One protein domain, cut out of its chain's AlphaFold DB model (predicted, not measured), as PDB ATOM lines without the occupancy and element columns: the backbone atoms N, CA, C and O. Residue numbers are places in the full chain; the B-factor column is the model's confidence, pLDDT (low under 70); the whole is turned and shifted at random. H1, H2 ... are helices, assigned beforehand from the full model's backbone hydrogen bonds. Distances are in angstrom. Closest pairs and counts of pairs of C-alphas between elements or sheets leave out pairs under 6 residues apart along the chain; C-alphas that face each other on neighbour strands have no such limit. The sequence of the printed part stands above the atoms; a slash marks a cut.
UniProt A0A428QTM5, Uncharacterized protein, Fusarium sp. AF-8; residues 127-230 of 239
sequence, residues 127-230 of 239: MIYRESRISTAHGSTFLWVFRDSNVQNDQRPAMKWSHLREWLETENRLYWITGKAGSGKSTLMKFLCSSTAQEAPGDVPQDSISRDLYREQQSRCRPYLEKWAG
ATOM      1  N   MET A 127      34.042  -5.321  -5.841       72.06
ATOM      2  CA  MET A 127      34.868  -4.747  -6.913       72.06
ATOM      3  C   MET A 127      36.318  -4.533  -6.463       72.06
ATOM      4  O   MET A 127      37.246  -5.021  -7.116       72.06
ATOM      5  N   ILE A 128      36.498  -3.908  -5.297       71.50
ATOM      6  CA  ILE A 128      37.809  -3.665  -4.677       71.50
ATOM      7  C   ILE A 128      38.471  -4.996  -4.299       71.50
ATOM      8  O   ILE A 128      39.648  -5.235  -4.589       71.50
ATOM      9  N   TYR A 129      37.708  -5.918  -3.702       70.00
ATOM     10  CA  TYR A 129      38.224  -7.234  -3.330       70.00
ATOM     11  C   TYR A 129      38.705  -8.016  -4.558       70.00
ATOM     12  O   TYR A 129      39.809  -8.571  -4.558       70.00
ATOM     13  N   ARG A 130      37.942  -8.004  -5.653       76.88
ATOM     14  CA  ARG A 130      38.325  -8.647  -6.912       76.88
ATOM     15  C   ARG A 130      39.601  -8.044  -7.492       76.88
ATOM     16  O   ARG A 130      40.456  -8.809  -7.938       76.88
ATOM     17  N   GLU A 131      39.755  -6.722  -7.467       75.12
ATOM     18  CA  GLU A 131      40.983  -6.051  -7.910       75.12
ATOM     19  C   GLU A 131      42.191  -6.443  -7.042       75.12
ATOM     20  O   GLU A 131      43.282  -6.723  -7.561       75.12
ATOM     21  N   SER A 132      41.997  -6.538  -5.722       74.88
ATOM     22  CA  SER A 132      43.045  -6.926  -4.769       74.88
ATOM     23  C   SER A 132      43.599  -8.329  -5.054       74.88
ATOM     24  O   SER A 132      44.805  -8.553  -4.949       74.88
ATOM     25  N   ARG A 133      42.743  -9.253  -5.514       77.56
ATOM     26  CA  ARG A 133      43.126 -10.630  -5.867       77.56
ATOM     27  C   ARG A 133      43.849 -10.751  -7.204       77.56
ATOM     28  O   ARG A 133      44.436 -11.799  -7.476       77.56
ATOM     29  N   ILE A 134      43.809  -9.724  -8.052       80.88
ATOM     30  CA  ILE A 134      44.591  -9.713  -9.290       80.88
ATOM     31  C   ILE A 134      46.062  -9.553  -8.907       80.88
ATOM     32  O   ILE A 134      46.454  -8.555  -8.298       80.88
ATOM     33  N   SER A 135      46.888 -10.521  -9.298       77.31
ATOM     34  CA  SER A 135      48.331 -10.448  -9.092       77.31
ATOM     35  C   SER A 135      48.921  -9.206  -9.758       77.31
ATOM     36  O   SER A 135      48.544  -8.832 -10.871       77.31
ATOM     37  N   THR A 136      49.866  -8.558  -9.082       75.31
ATOM     38  CA  THR A 136      50.640  -7.477  -9.693       75.31
ATOM     39  C   THR A 136      51.485  -8.060 -10.819       75.31
ATOM     40  O   THR A 136      52.164  -9.074 -10.646       75.31
ATOM     41  N   ALA A 137      51.424  -7.434 -11.991       74.56
ATOM     42  CA  ALA A 137      52.265  -7.829 -13.105       74.56
ATOM     43  C   ALA A 137      53.744  -7.661 -12.747       74.56
ATOM     44  O   ALA A 137      54.128  -6.675 -12.120       74.56
ATOM     45  N   HIS A 138      54.594  -8.575 -13.211       72.75
ATOM     46  CA  HIS A 138      56.031  -8.335 -13.165       72.75
ATOM     47  C   HIS A 138      56.356  -7.085 -13.998       72.75
ATOM     48  O   HIS A 138      55.875  -6.953 -15.128       72.75
ATOM     49  N   GLY A 139      57.168  -6.175 -13.449       63.72
ATOM     50  CA  GLY A 139      57.342  -4.813 -13.975       63.72
ATOM     51  C   GLY A 139      57.818  -4.728 -15.430       63.72
ATOM     52  O   GLY A 139      57.628  -3.701 -16.072       63.72
ATOM     53  N   SER A 140      58.383  -5.810 -15.973       65.12
ATOM     54  CA  SER A 140      58.864  -5.896 -17.354       65.12
ATOM     55  C   SER A 140      57.916  -6.588 -18.341       65.12
ATOM     56  O   SER A 140      58.080  -6.410 -19.549       65.12
ATOM     57  N   THR A 141      56.922  -7.355 -17.878       76.25
ATOM     58  CA  THR A 141      56.139  -8.261 -18.746       76.25
ATOM     59  C   THR A 141      55.198  -7.521 -19.686       76.25
ATOM     60  O   THR A 141      54.973  -7.981 -20.800       76.25
ATOM     61  N   PHE A 142      54.664  -6.374 -19.267       82.81
ATOM     62  CA  PHE A 142      53.694  -5.603 -20.051       82.81
ATOM     63  C   PHE A 142      54.260  -4.305 -20.632       82.81
ATOM     64  O   PHE A 142      53.537  -3.585 -21.310       82.81
ATOM     65  N   LEU A 143      55.559  -4.021 -20.465       80.31
ATOM     66  CA  LEU A 143      56.183  -2.814 -21.032       80.31
ATOM     67  C   LEU A 143      56.092  -2.749 -22.560       80.31
ATOM     68  O   LEU A 143      56.168  -1.665 -23.129       80.31
ATOM     69  N   TRP A 144      55.919  -3.893 -23.231       81.06
ATOM     70  CA  TRP A 144      55.719  -3.939 -24.679       81.06
ATOM     71  C   TRP A 144      54.494  -3.138 -25.138       81.06
ATOM     72  O   TRP A 144      54.502  -2.649 -26.262       81.06
ATOM     73  N   VAL A 145      53.485  -2.960 -24.277       82.81
ATOM     74  CA  VAL A 145      52.230  -2.269 -24.610       82.81
ATOM     75  C   VAL A 145      52.418  -0.764 -24.849       82.81
ATOM     76  O   VAL A 145      51.597  -0.132 -25.504       82.81
ATOM     77  N   PHE A 146      53.519  -0.202 -24.339       79.56
ATOM     78  CA  PHE A 146      53.882   1.209 -24.476       79.56
ATOM     79  C   PHE A 146      55.102   1.429 -25.380       79.56
ATOM     80  O   PHE A 146      55.636   2.539 -25.419       79.56
ATOM     81  N   ARG A 147      55.591   0.388 -26.067       76.81
ATOM     82  CA  ARG A 147      56.721   0.533 -26.992       76.81
ATOM     83  C   ARG A 147      56.288   1.302 -28.229       76.81
ATOM     84  O   ARG A 147      55.186   1.116 -28.728       76.81
ATOM     85  N   ASP A 148      57.186   2.147 -28.712       69.12
ATOM     86  CA  ASP A 148      56.977   2.906 -29.934       69.12
ATOM     87  C   ASP A 148      57.211   2.009 -31.156       69.12
ATOM     88  O   ASP A 148      58.265   1.377 -31.286       69.12
ATOM     89  N   SER A 149      56.211   1.953 -32.034       62.28
ATOM     90  CA  SER A 149      56.222   1.207 -33.295       62.28
ATOM     91  C   SER A 149      57.291   1.719 -34.269       62.28
ATOM     92  O   SER A 149      57.702   0.987 -35.169       62.28
ATOM     93  N   ASN A 150      57.753   2.965 -34.095       58.28
ATOM     94  CA  ASN A 150      58.655   3.658 -35.018       58.28
ATOM     95  C   ASN A 150      60.148   3.428 -34.735       58.28
ATOM     96  O   ASN A 150      61.001   3.948 -35.460       58.28
ATOM     97  N   VAL A 151      60.504   2.652 -33.705       59.50
ATOM     98  CA  VAL A 151      61.908   2.320 -33.420       59.50
ATOM     99  C   VAL A 151      62.376   1.249 -34.409       59.50
ATOM    100  O   VAL A 151      62.271   0.052 -34.159       59.50
ATOM    101  N   GLN A 152      62.935   1.692 -35.539       51.47
ATOM    102  CA  GLN A 152      63.431   0.862 -36.654       51.47
ATOM    103  C   GLN A 152      64.560  -0.134 -36.298       51.47
ATOM    104  O   GLN A 152      65.024  -0.863 -37.170       51.47
ATOM    105  N   ASN A 153      65.011  -0.194 -35.039       52.62
ATOM    106  CA  ASN A 153      66.141  -1.029 -34.613       52.62
ATOM    107  C   ASN A 153      65.762  -2.397 -34.020       52.62
ATOM    108  O   ASN A 153      66.657  -3.213 -33.798       52.62
ATOM    109  N   ASP A 154      64.480  -2.688 -33.782       53.59
ATOM    110  CA  ASP A 154      64.063  -4.006 -33.290       53.59
ATOM    111  C   ASP A 154      63.686  -4.920 -34.471       53.59
ATOM    112  O   ASP A 154      62.653  -4.751 -35.107       53.59
ATOM    113  N   GLN A 155      64.489  -5.960 -34.731       54.91
ATOM    114  CA  GLN A 155      64.218  -7.019 -35.730       54.91
ATOM    115  C   GLN A 155      62.987  -7.895 -35.399       54.91
ATOM    116  O   GLN A 155      62.794  -8.967 -35.976       54.91
ATOM    117  N   ARG A 156      62.157  -7.492 -34.430       56.81
ATOM    118  CA  ARG A 156      60.943  -8.217 -34.054       56.81
ATOM    119  C   ARG A 156      59.804  -7.717 -34.936       56.81
ATOM    120  O   ARG A 156      59.649  -6.504 -35.060       56.81
ATOM    121  N   PRO A 157      59.007  -8.610 -35.547       54.03
ATOM    122  CA  PRO A 157      57.905  -8.189 -36.400       54.03
ATOM    123  C   PRO A 157      57.013  -7.229 -35.617       54.03
ATOM    124  O   PRO A 157      56.629  -7.553 -34.491       54.03
ATOM    125  N   ALA A 158      56.726  -6.063 -36.209       54.03
ATOM    126  CA  ALA A 158      55.815  -5.064 -35.665       54.03
ATOM    127  C   ALA A 158      54.522  -5.772 -35.257       54.03
ATOM    128  O   ALA A 158      53.723  -6.225 -36.082       54.03
ATOM    129  N   MET A 159      54.386  -6.000 -33.958       55.22
ATOM    130  CA  MET A 159      53.319  -6.815 -33.429       55.22
ATOM    131  C   MET A 159      52.083  -5.925 -33.483       55.22
ATOM    132  O   MET A 159      51.980  -5.013 -32.680       55.22
ATOM    133  N   LYS A 160      51.148  -6.178 -34.412       51.50
ATOM    134  CA  LYS A 160      49.899  -5.399 -34.635       51.50
ATOM    135  C   LYS A 160      49.067  -5.079 -33.374       51.50
ATOM    136  O   LYS A 160      48.078  -4.371 -33.450       51.50
ATOM    137  N   TRP A 161      49.420  -5.642 -32.225       54.56
ATOM    138  CA  TRP A 161      48.758  -5.490 -30.935       54.56
ATOM    139  C   TRP A 161      49.416  -4.417 -30.043       54.56
ATOM    140  O   TRP A 161      48.941  -4.193 -28.933       54.56
ATOM    141  N   SER A 162      50.499  -3.763 -30.492       60.97
ATOM    142  CA  SER A 162      51.210  -2.704 -29.751       60.97
ATOM    143  C   SER A 162      50.608  -1.304 -29.911       60.97
ATOM    144  O   SER A 162      51.088  -0.364 -29.285       60.97
ATOM    145  N   HIS A 163      49.531  -1.146 -30.685       70.19
ATOM    146  CA  HIS A 163      48.923   0.163 -30.939       70.19
ATOM    147  C   HIS A 163      48.098   0.708 -29.766       70.19
ATOM    148  O   HIS A 163      47.407   1.696 -29.953       70.19
ATOM    149  N   LEU A 164      48.139   0.120 -28.559       82.12
ATOM    150  CA  LEU A 164      47.418   0.696 -27.414       82.12
ATOM    151  C   LEU A 164      47.891   2.128 -27.145       82.12
ATOM    152  O   LEU A 164      47.065   3.008 -26.955       82.12
ATOM    153  N   ARG A 165      49.209   2.368 -27.163       81.06
ATOM    154  CA  ARG A 165      49.782   3.712 -27.005       81.06
ATOM    155  C   ARG A 165      49.227   4.689 -28.040       81.06
ATOM    156  O   ARG A 165      48.769   5.758 -27.673       81.06
ATOM    157  N   GLU A 166      49.279   4.312 -29.315       80.19
ATOM    158  CA  GLU A 166      48.781   5.144 -30.417       80.19
ATOM    159  C   GLU A 166      47.272   5.357 -30.295       80.19
ATOM    160  O   GLU A 166      46.787   6.466 -30.469       80.19
ATOM    161  N   TRP A 167      46.531   4.317 -29.917       83.44
ATOM    162  CA  TRP A 167      45.098   4.392 -29.685       83.44
ATOM    163  C   TRP A 167      44.745   5.360 -28.551       83.44
ATOM    164  O   TRP A 167      43.819   6.148 -28.722       83.44
ATOM    165  N   LEU A 168      45.503   5.358 -27.446       82.25
ATOM    166  CA  LEU A 168      45.315   6.292 -26.326       82.25
ATOM    167  C   LEU A 168      45.482   7.762 -26.740       82.25
ATOM    168  O   LEU A 168      44.959   8.630 -26.054       82.25
ATOM    169  N   GLU A 169      46.209   8.032 -27.827       81.06
ATOM    170  CA  GLU A 169      46.424   9.373 -28.380       81.06
ATOM    171  C   GLU A 169      45.396   9.728 -29.483       81.06
ATOM    172  O   GLU A 169      45.389  10.851 -29.983       81.06
ATOM    173  N   THR A 170      44.515   8.798 -29.875       75.06
ATOM    174  CA  THR A 170      43.501   8.999 -30.933       75.06
ATOM    175  C   THR A 170      42.111   9.276 -30.367       75.06
ATOM    176  O   THR A 170      41.770   8.825 -29.283       75.06
ATOM    177  N   GLU A 171      41.234   9.906 -31.154       68.62
ATOM    178  CA  GLU A 171      39.814  10.117 -30.807       68.62
ATOM    179  C   GLU A 171      38.947   8.840 -30.849       68.62
ATOM    180  O   GLU A 171      37.712   8.890 -30.788       68.62
ATOM    181  N   ASN A 172      39.568   7.667 -30.980       67.00
ATOM    182  CA  ASN A 172      38.847   6.407 -31.047       67.00
ATOM    183  C   ASN A 172      38.217   6.078 -29.691       67.00
ATOM    184  O   ASN A 172      38.897   5.892 -28.690       67.00
ATOM    185  N   ARG A 173      36.895   5.905 -29.679       64.56
ATOM    186  CA  ARG A 173      36.125   5.732 -28.436       64.56
ATOM    187  C   ARG A 173      36.233   4.343 -27.798       64.56
ATOM    188  O   ARG A 173      35.749   4.156 -26.689       64.56
ATOM    189  N   LEU A 174      36.795   3.350 -28.497       71.94
ATOM    190  CA  LEU A 174      36.736   1.952 -28.061       71.94
ATOM    191  C   LEU A 174      37.992   1.155 -28.430       71.94
ATOM    192  O   LEU A 174      38.389   1.126 -29.595       71.94
ATOM    193  N   TYR A 175      38.558   0.455 -27.442       72.81
ATOM    194  CA  TYR A 175      39.647  -0.512 -27.599       72.81
ATOM    195  C   TYR A 175      39.268  -1.854 -26.986       72.81
ATOM    196  O   TYR A 175      38.834  -1.928 -25.837       72.81
ATOM    197  N   TRP A 176      39.477  -2.934 -27.736       77.62
ATOM    198  CA  TRP A 176      39.122  -4.280 -27.299       77.62
ATOM    199  C   TRP A 176      40.352  -5.055 -26.828       77.62
ATOM    200  O   TRP A 176      41.229  -5.391 -27.621       77.62
ATOM    201  N   ILE A 177      40.379  -5.428 -25.545       78.12
ATOM    202  CA  ILE A 177      41.367  -6.373 -25.006       78.12
ATOM    203  C   ILE A 177      40.765  -7.777 -25.012       78.12
ATOM    204  O   ILE A 177      39.863  -8.089 -24.233       78.12
ATOM    205  N   THR A 178      41.287  -8.653 -25.867       80.81
ATOM    206  CA  THR A 178      40.819 -10.040 -26.000       80.81
ATOM    207  C   THR A 178      41.938 -11.035 -25.690       80.81
ATOM    208  O   THR A 178      43.120 -10.699 -25.701       80.81
ATOM    209  N   GLY A 179      41.578 -12.271 -25.335       80.38
ATOM    210  CA  GLY A 179      42.558 -13.310 -25.008       80.38
ATOM    211  C   GLY A 179      41.957 -14.506 -24.278       80.38
ATOM    212  O   GLY A 179      40.925 -14.388 -23.610       80.38
ATOM    213  N   LYS A 180      42.637 -15.658 -24.358       82.62
ATOM    214  CA  LYS A 180      42.227 -16.926 -23.722       82.62
ATOM    215  C   LYS A 180      41.980 -16.769 -22.213       82.62
ATOM    216  O   LYS A 180      42.495 -15.840 -21.578       82.62
ATOM    217  N   ALA A 181      41.199 -17.666 -21.612       77.75
ATOM    218  CA  ALA A 181      41.092 -17.739 -20.152       77.75
ATOM    219  C   ALA A 181      42.494 -17.893 -19.529       77.75
ATOM    220  O   ALA A 181      43.351 -18.566 -20.095       77.75
ATOM    221  N   GLY A 182      42.762 -17.191 -18.425       78.19
ATOM    222  CA  GLY A 182      44.078 -17.219 -17.768       78.19
ATOM    223  C   GLY A 182      45.217 -16.466 -18.477       78.19
ATOM    224  O   GLY A 182      46.317 -16.427 -17.947       78.19
ATOM    225  N   SER A 183      44.983 -15.803 -19.618       79.56
ATOM    226  CA  SER A 183      46.026 -15.042 -20.349       79.56
ATOM    227  C   SER A 183      46.521 -13.758 -19.661       79.56
ATOM    228  O   SER A 183      47.381 -13.073 -20.203       79.56
ATOM    229  N   GLY A 184      45.981 -13.407 -18.489       83.12
ATOM    230  CA  GLY A 184      46.418 -12.225 -17.739       83.12
ATOM    231  C   GLY A 184      45.769 -10.900 -18.155       83.12
ATOM    232  O   GLY A 184      46.325  -9.854 -17.863       83.12
ATOM    233  N   LYS A 185      44.587 -10.899 -18.793       87.38
ATOM    234  CA  LYS A 185      43.866  -9.660 -19.184       87.38
ATOM    235  C   LYS A 185      43.615  -8.702 -18.013       87.38
ATOM    236  O   LYS A 185      43.898  -7.516 -18.112       87.38
ATOM    237  N   SER A 186      43.109  -9.219 -16.895       82.31
ATOM    238  CA  SER A 186      42.867  -8.417 -15.691       82.31
ATOM    239  C   SER A 186      44.181  -7.931 -15.069       82.31
ATOM    240  O   SER A 186      44.258  -6.801 -14.604       82.31
ATOM    241  N   THR A 187      45.238  -8.747 -15.136       85.69
ATOM    242  CA  THR A 187      46.603  -8.382 -14.725       85.69
ATOM    243  C   THR A 187      47.175  -7.262 -15.598       85.69
ATOM    244  O   THR A 187      47.804  -6.346 -15.076       85.69
ATOM    245  N   LEU A 188      46.925  -7.297 -16.912       83.94
ATOM    246  CA  LEU A 188      47.280  -6.227 -17.843       83.94
ATOM    247  C   LEU A 188      46.509  -4.946 -17.515       83.94
ATOM    248  O   LEU A 188      47.135  -3.904 -17.392       83.94
ATOM    249  N   MET A 189      45.190  -5.011 -17.302       84.12
ATOM    250  CA  MET A 189      44.415  -3.820 -16.924       84.12
ATOM    251  C   MET A 189      44.895  -3.204 -15.610       84.12
ATOM    252  O   MET A 189      45.121  -2.001 -15.550       84.12
ATOM    253  N   LYS A 190      45.168  -4.025 -14.590       83.06
ATOM    254  CA  LYS A 190      45.762  -3.547 -13.336       83.06
ATOM    255  C   LYS A 190      47.126  -2.889 -13.557       83.06
ATOM    256  O   LYS A 190      47.438  -1.903 -12.906       83.06
ATOM    257  N   PHE A 191      47.937  -3.412 -14.475       83.44
ATOM    258  CA  PHE A 191      49.217  -2.802 -14.839       83.44
ATOM    259  C   PHE A 191      49.058  -1.465 -15.575       83.44
ATOM    260  O   PHE A 191      49.856  -0.562 -15.353       83.44
ATOM    261  N   LEU A 192      48.056  -1.332 -16.445       84.19
ATOM    262  CA  LEU A 192      47.781  -0.090 -17.172       84.19
ATOM    263  C   LEU A 192      47.311   1.025 -16.228       84.19
ATOM    264  O   LEU A 192      47.751   2.164 -16.371       84.19
ATOM    265  N   CYS A 193      46.472   0.680 -15.249       79.31
ATOM    266  CA  CYS A 193      45.921   1.629 -14.279       79.31
ATOM    267  C   CYS A 193      46.840   1.903 -13.075       79.31
ATOM    268  O   CYS A 193      46.559   2.815 -12.303       79.31
ATOM    269  N   SER A 194      47.909   1.125 -12.871       76.62
ATOM    270  CA  SER A 194      48.802   1.303 -11.721       76.62
ATOM    271  C   SER A 194      49.820   2.420 -11.925       76.62
ATOM    272  O   SER A 194      50.113   2.834 -13.047       76.62
ATOM    273  N   SER A 195      50.404   2.889 -10.824       69.75
ATOM    274  CA  SER A 195      51.450   3.898 -10.870       69.75
ATOM    275  C   SER A 195      52.774   3.353 -11.419       69.75
ATOM    276  O   SER A 195      53.135   2.177 -11.264       69.75
ATOM    277  N   THR A 196      53.520   4.217 -12.113       62.53
ATOM    278  CA  THR A 196      54.907   3.936 -12.529       62.53
ATOM    279  C   THR A 196      55.913   4.134 -11.402       62.53
ATOM    280  O   THR A 196      57.030   3.624 -11.502       62.53
ATOM    281  N   ALA A 197      55.539   4.867 -10.353       52.66
ATOM    282  CA  ALA A 197      56.395   5.133  -9.215       52.66
ATOM    283  C   ALA A 197      56.525   3.866  -8.368       52.66
ATOM    284  O   ALA A 197      55.575   3.405  -7.743       52.66
ATOM    285  N   GLN A 198      57.726   3.299  -8.358       49.47
ATOM    286  CA  GLN A 198      58.168   2.446  -7.268       49.47
ATOM    287  C   GLN A 198      57.999   3.273  -5.991       49.47
ATOM    288  O   GLN A 198      58.670   4.291  -5.844       49.47
ATOM    289  N   GLU A 199      57.015   2.900  -5.173       47.88
ATOM    290  CA  GLU A 199      56.556   3.625  -3.986       47.88
ATOM    291  C   GLU A 199      57.759   4.128  -3.174       47.88
ATOM    292  O   GLU A 199      58.452   3.356  -2.508       47.88
ATOM    293  N   ALA A 200      58.055   5.427  -3.269       44.69
ATOM    294  CA  ALA A 200      58.984   6.054  -2.346       44.69
ATOM    295  C   ALA A 200      58.291   6.056  -0.969       44.69
ATOM    296  O   ALA A 200      57.153   6.521  -0.895       44.69
ATOM    297  N   PRO A 201      58.913   5.557   0.119       47.12
ATOM    298  CA  PRO A 201      58.214   5.260   1.380       47.12
ATOM    299  C   PRO A 201      57.679   6.467   2.185       47.12
ATOM    300  O   PRO A 201      57.409   6.312   3.372       47.12
ATOM    301  N   GLY A 202      57.587   7.667   1.603       53.22
ATOM    302  CA  GLY A 202      57.406   8.921   2.345       53.22
ATOM    303  C   GLY A 202      56.021   9.568   2.293       53.22
ATOM    304  O   GLY A 202      55.602  10.114   3.305       53.22
ATOM    305  N   ASP A 203      55.297   9.494   1.168       54.88
ATOM    306  CA  ASP A 203      54.195  10.438   0.882       54.88
ATOM    307  C   ASP A 203      52.900   9.763   0.384       54.88
ATOM    308  O   ASP A 203      52.270  10.227  -0.565       54.88
ATOM    309  N   VAL A 204      52.485   8.642   0.987       59.22
ATOM    310  CA  VAL A 204      51.170   8.040   0.687       59.22
ATOM    311  C   VAL A 204      50.104   8.678   1.591       59.22
ATOM    312  O   VAL A 204      50.203   8.544   2.814       59.22
ATOM    313  N   PRO A 205      49.064   9.337   1.043       60.94
ATOM    314  CA  PRO A 205      47.975   9.884   1.848       60.94
ATOM    315  C   PRO A 205      47.268   8.788   2.666       60.94
ATOM    316  O   PRO A 205      47.007   7.693   2.172       60.94
ATOM    317  N   GLN A 206      46.940   9.053   3.932       57.66
ATOM    318  CA  GLN A 206      46.240   8.067   4.772       57.66
ATOM    319  C   GLN A 206      44.748   7.956   4.441       57.66
ATOM    320  O   GLN A 206      44.158   6.890   4.626       57.66
ATOM    321  N   ASP A 207      44.153   9.013   3.896       69.75
ATOM    322  CA  ASP A 207      42.750   9.045   3.494       69.75
ATOM    323  C   ASP A 207      42.509   8.283   2.174       69.75
ATOM    324  O   ASP A 207      43.360   8.298   1.279       69.75
ATOM    325  N   SER A 208      41.373   7.590   2.066       57.09
ATOM    326  CA  SER A 208      41.009   6.775   0.897       57.09
ATOM    327  C   SER A 208      40.797   7.641  -0.341       57.09
ATOM    328  O   SER A 208      41.404   7.375  -1.372       57.09
ATOM    329  N   ILE A 209      40.069   8.751  -0.201       58.47
ATOM    330  CA  ILE A 209      39.762   9.671  -1.309       58.47
ATOM    331  C   ILE A 209      41.053  10.265  -1.884       58.47
ATOM    332  O   ILE A 209      41.274  10.299  -3.092       58.47
ATOM    333  N   SER A 210      41.955  10.689  -0.998       59.72
ATOM    334  CA  SER A 210      43.250  11.250  -1.391       59.72
ATOM    335  C   SER A 210      44.175  10.209  -2.036       59.72
ATOM    336  O   SER A 210      44.980  10.561  -2.897       59.72
ATOM    337  N   ARG A 211      44.069   8.929  -1.653       61.09
ATOM    338  CA  ARG A 211      44.813   7.827  -2.285       61.09
ATOM    339  C   ARG A 211      44.322   7.517  -3.686       61.09
ATOM    340  O   ARG A 211      45.161   7.267  -4.550       61.09
ATOM    341  N   ASP A 212      43.018   7.551  -3.909       58.34
ATOM    342  CA  ASP A 212      42.435   7.268  -5.218       58.34
ATOM    343  C   ASP A 212      42.787   8.383  -6.208       58.34
ATOM    344  O   ASP A 212      43.340   8.103  -7.273       58.34
ATOM    345  N   LEU A 213      42.666   9.646  -5.780       58.59
ATOM    346  CA  LEU A 213      43.136  10.812  -6.538       58.59
ATOM    347  C   LEU A 213      44.648  10.753  -6.831       58.59
ATOM    348  O   LEU A 213      45.092  11.057  -7.939       58.59
ATOM    349  N   TYR A 214      45.464  10.334  -5.857       57.62
ATOM    350  CA  TYR A 214      46.913  10.181  -6.031       57.62
ATOM    351  C   TYR A 214      47.270   9.046  -7.004       57.62
ATOM    352  O   TYR A 214      48.134   9.204  -7.870       57.62
ATOM    353  N   ARG A 215      46.586   7.901  -6.903       59.47
ATOM    354  CA  ARG A 215      46.754   6.748  -7.801       59.47
ATOM    355  C   ARG A 215      46.356   7.111  -9.235       59.47
ATOM    356  O   ARG A 215      47.048   6.735 -10.180       59.47
ATOM    357  N   GLU A 216      45.293   7.889  -9.390       59.19
ATOM    358  CA  GLU A 216      44.773   8.372 -10.669       59.19
ATOM    359  C   GLU A 216      45.703   9.388 -11.353       59.19
ATOM    360  O   GLU A 216      45.875   9.365 -12.578       59.19
ATOM    361  N   GLN A 217      46.387  10.233 -10.578       59.91
ATOM    362  CA  GLN A 217      47.439  11.112 -11.101       59.91
ATOM    363  C   GLN A 217      48.675  10.351 -11.599       59.91
ATOM    364  O   GLN A 217      49.427  10.878 -12.413       59.91
ATOM    365  N   GLN A 218      48.887   9.109 -11.160       65.31
ATOM    366  CA  GLN A 218      50.102   8.354 -11.471       65.31
ATOM    367  C   GLN A 218      49.919   7.217 -12.483       65.31
ATOM    368  O   GLN A 218      50.893   6.520 -12.781       65.31
ATOM    369  N   SER A 219      48.712   7.019 -13.022       77.19
ATOM    370  CA  SER A 219      48.414   5.954 -13.991       77.19
ATOM    371  C   SER A 219      49.376   5.954 -15.189       77.19
ATOM    372  O   SER A 219      49.668   6.999 -15.775       77.19
ATOM    373  N   ARG A 220      49.828   4.765 -15.622       80.50
ATOM    374  CA  ARG A 220      50.759   4.617 -16.764       80.50
ATOM    375  C   ARG A 220      50.188   5.137 -18.079       80.50
ATOM    376  O   ARG A 220      50.953   5.500 -18.971       80.50
ATOM    377  N   CYS A 221      48.862   5.138 -18.211       83.44
ATOM    378  CA  CYS A 221      48.171   5.624 -19.404       83.44
ATOM    379  C   CYS A 221      48.046   7.153 -19.438       83.44
ATOM    380  O   CYS A 221      47.847   7.718 -20.513       83.44
ATOM    381  N   ARG A 222      48.177   7.822 -18.285       81.31
ATOM    382  CA  ARG A 222      47.889   9.250 -18.135       81.31
ATOM    383  C   ARG A 222      48.671  10.149 -19.104       81.31
ATOM    384  O   ARG A 222      48.018  10.944 -19.769       81.31
ATOM    385  N   PRO A 223      49.993   9.984 -19.311       82.31
ATOM    386  CA  PRO A 223      50.743  10.842 -20.237       82.31
ATOM    387  C   PRO A 223      50.270  10.758 -21.697       82.31
ATOM    388  O   PRO A 223      50.514  11.670 -22.481       82.31
ATOM    389  N   TYR A 224      49.629   9.651 -22.084       82.69
ATOM    390  CA  TYR A 224      49.072   9.469 -23.428       82.69
ATOM    391  C   TYR A 224      47.665  10.055 -23.524       82.69
ATOM    392  O   TYR A 224      47.343  10.732 -24.493       82.69
ATOM    393  N   LEU A 225      46.858   9.865 -22.477       79.31
ATOM    394  CA  LEU A 225      45.522  10.450 -22.374       79.31
ATOM    395  C   LEU A 225      45.567  11.982 -22.303       79.31
ATOM    396  O   LEU A 225      44.713  12.637 -22.886       79.31
ATOM    397  N   GLU A 226      46.578  12.563 -21.652       80.88
ATOM    398  CA  GLU A 226      46.805  14.017 -21.620       80.88
ATOM    399  C   GLU A 226      47.083  14.589 -23.013       80.88
ATOM    400  O   GLU A 226      46.594  15.667 -23.344       80.88
ATOM    401  N   LYS A 227      47.789  13.849 -23.876       80.56
ATOM    402  CA  LYS A 227      47.964  14.257 -25.277       80.56
ATOM    403  C   LYS A 227      46.660  14.212 -26.060       80.56
ATOM    404  O   LYS A 227      46.438  15.093 -26.882       80.56
ATOM    405  N   TRP A 228      45.827  13.198 -25.818       78.12
ATOM    406  CA  TRP A 228      44.506  13.105 -26.436       78.12
ATOM    407  C   TRP A 228      43.590  14.246 -25.987       78.12
ATOM    408  O   TRP A 228      42.938  14.878 -26.812       78.12
ATOM    409  N   ALA A 229      43.567  14.541 -24.689       73.31
ATOM    410  CA  ALA A 229      42.710  15.576 -24.134       73.31
ATOM    411  C   ALA A 229      43.133  16.990 -24.545       73.31
ATOM    412  O   ALA A 229      42.290  17.880 -24.651       73.31
ATOM    413  N   GLY A 230      44.426  17.208 -24.804       75.94
ATOM    414  CA  GLY A 230      44.948  18.497 -25.244       75.94
ATOM    415  C   GLY A 230      44.662  19.595 -24.218       75.94
ATOM    416  O   GLY A 230      45.308  19.659 -23.178       75.94
TER     417      GLY A 230
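What this domain is: This is residues 127 to 230 of the 239 residues of an uncharacterized protein of Fusarium sp. AF-8 (UniProt A0A428QTM5). Six short helices are strung on long loops in a loose, open arrangement, with H4 nearest the middle, H2, H3 and H6 joined by contacts on one side of it, and H1 and H5 lying farthest from the middle. Three stretches stick out from the body: residues 151 to 157, residues 178 to 183, and residues 206 to 212, of which 208 to 212 belong to H5. The printed part has 104 residues with six named helices, in the order H1 to H6, and no named strand; its class is all helix, though the helices hold 43 of the residues, under half. It is only just loose, close to compact, with a radius of gyration of the C-alphas of 15.5 A and spans of 46 by 37 by 28 A.

Where its parts are: H1 is residues 127 to 133, 10.2 A from first to last C-alpha, beginning at C-alpha 127 at (34.868, -4.747, -6.913). H2 is residues 143 to 146 and H3 is residues 164 to 168. H4 is residues 185 to 193, 12.5 A long, with C-alpha 185 at (43.866, -9.660, -19.184). H5, the longest helix, is residues 208 to 217, 14.3 A long. H6 is residues 222 to 229, 10.1 A long, ending at C-alpha 229 at (42.710, 15.576, -24.134).

How they stand to each other: H1 is close to H4 but not clearly touching it: their closest C-alphas, of Glu 131 and Lys 190, are 7.7 A apart, and their lines are about perpendicular at 75 degrees. H2 and H4 are near each other. H2 touches H3, with the closest C-alphas, of Phe 146 and Arg 165, 5.4 A apart. H3 also touches H6, where the C-alphas of Leu 168 and Tyr 224 are closest at 5.7 A. H4 and H5 are close but not clearly touching, with the C-alphas of Cys 193 and Glu 216 closest at 7.7 A and the lines about perpendicular at 88 degrees. H5 and H6 meet only through their link. Among the pairs that are apart are H1 and H5, H2 and H6, and H4 and H6. In H1, H3, H4 and H5 every O i to N i+4 pair is within hydrogen-bond range, in H6 3 of 4 are, and H2 is too short for such a pair.

The domain as a whole: The C-alphas farthest apart, of Gln 155 and Asp 207, are 47.5 A from each other. The printed part has no cut. The links H2 to H3, H3 to H4 and H4 to H5 are long, H1 to H2 is short, and H5 to H6 is tight. The mean pLDDT of the printed part is 70.2; residues 139 to 140, 148 to 162, 171 to 173 and 195 to 218 are under 70.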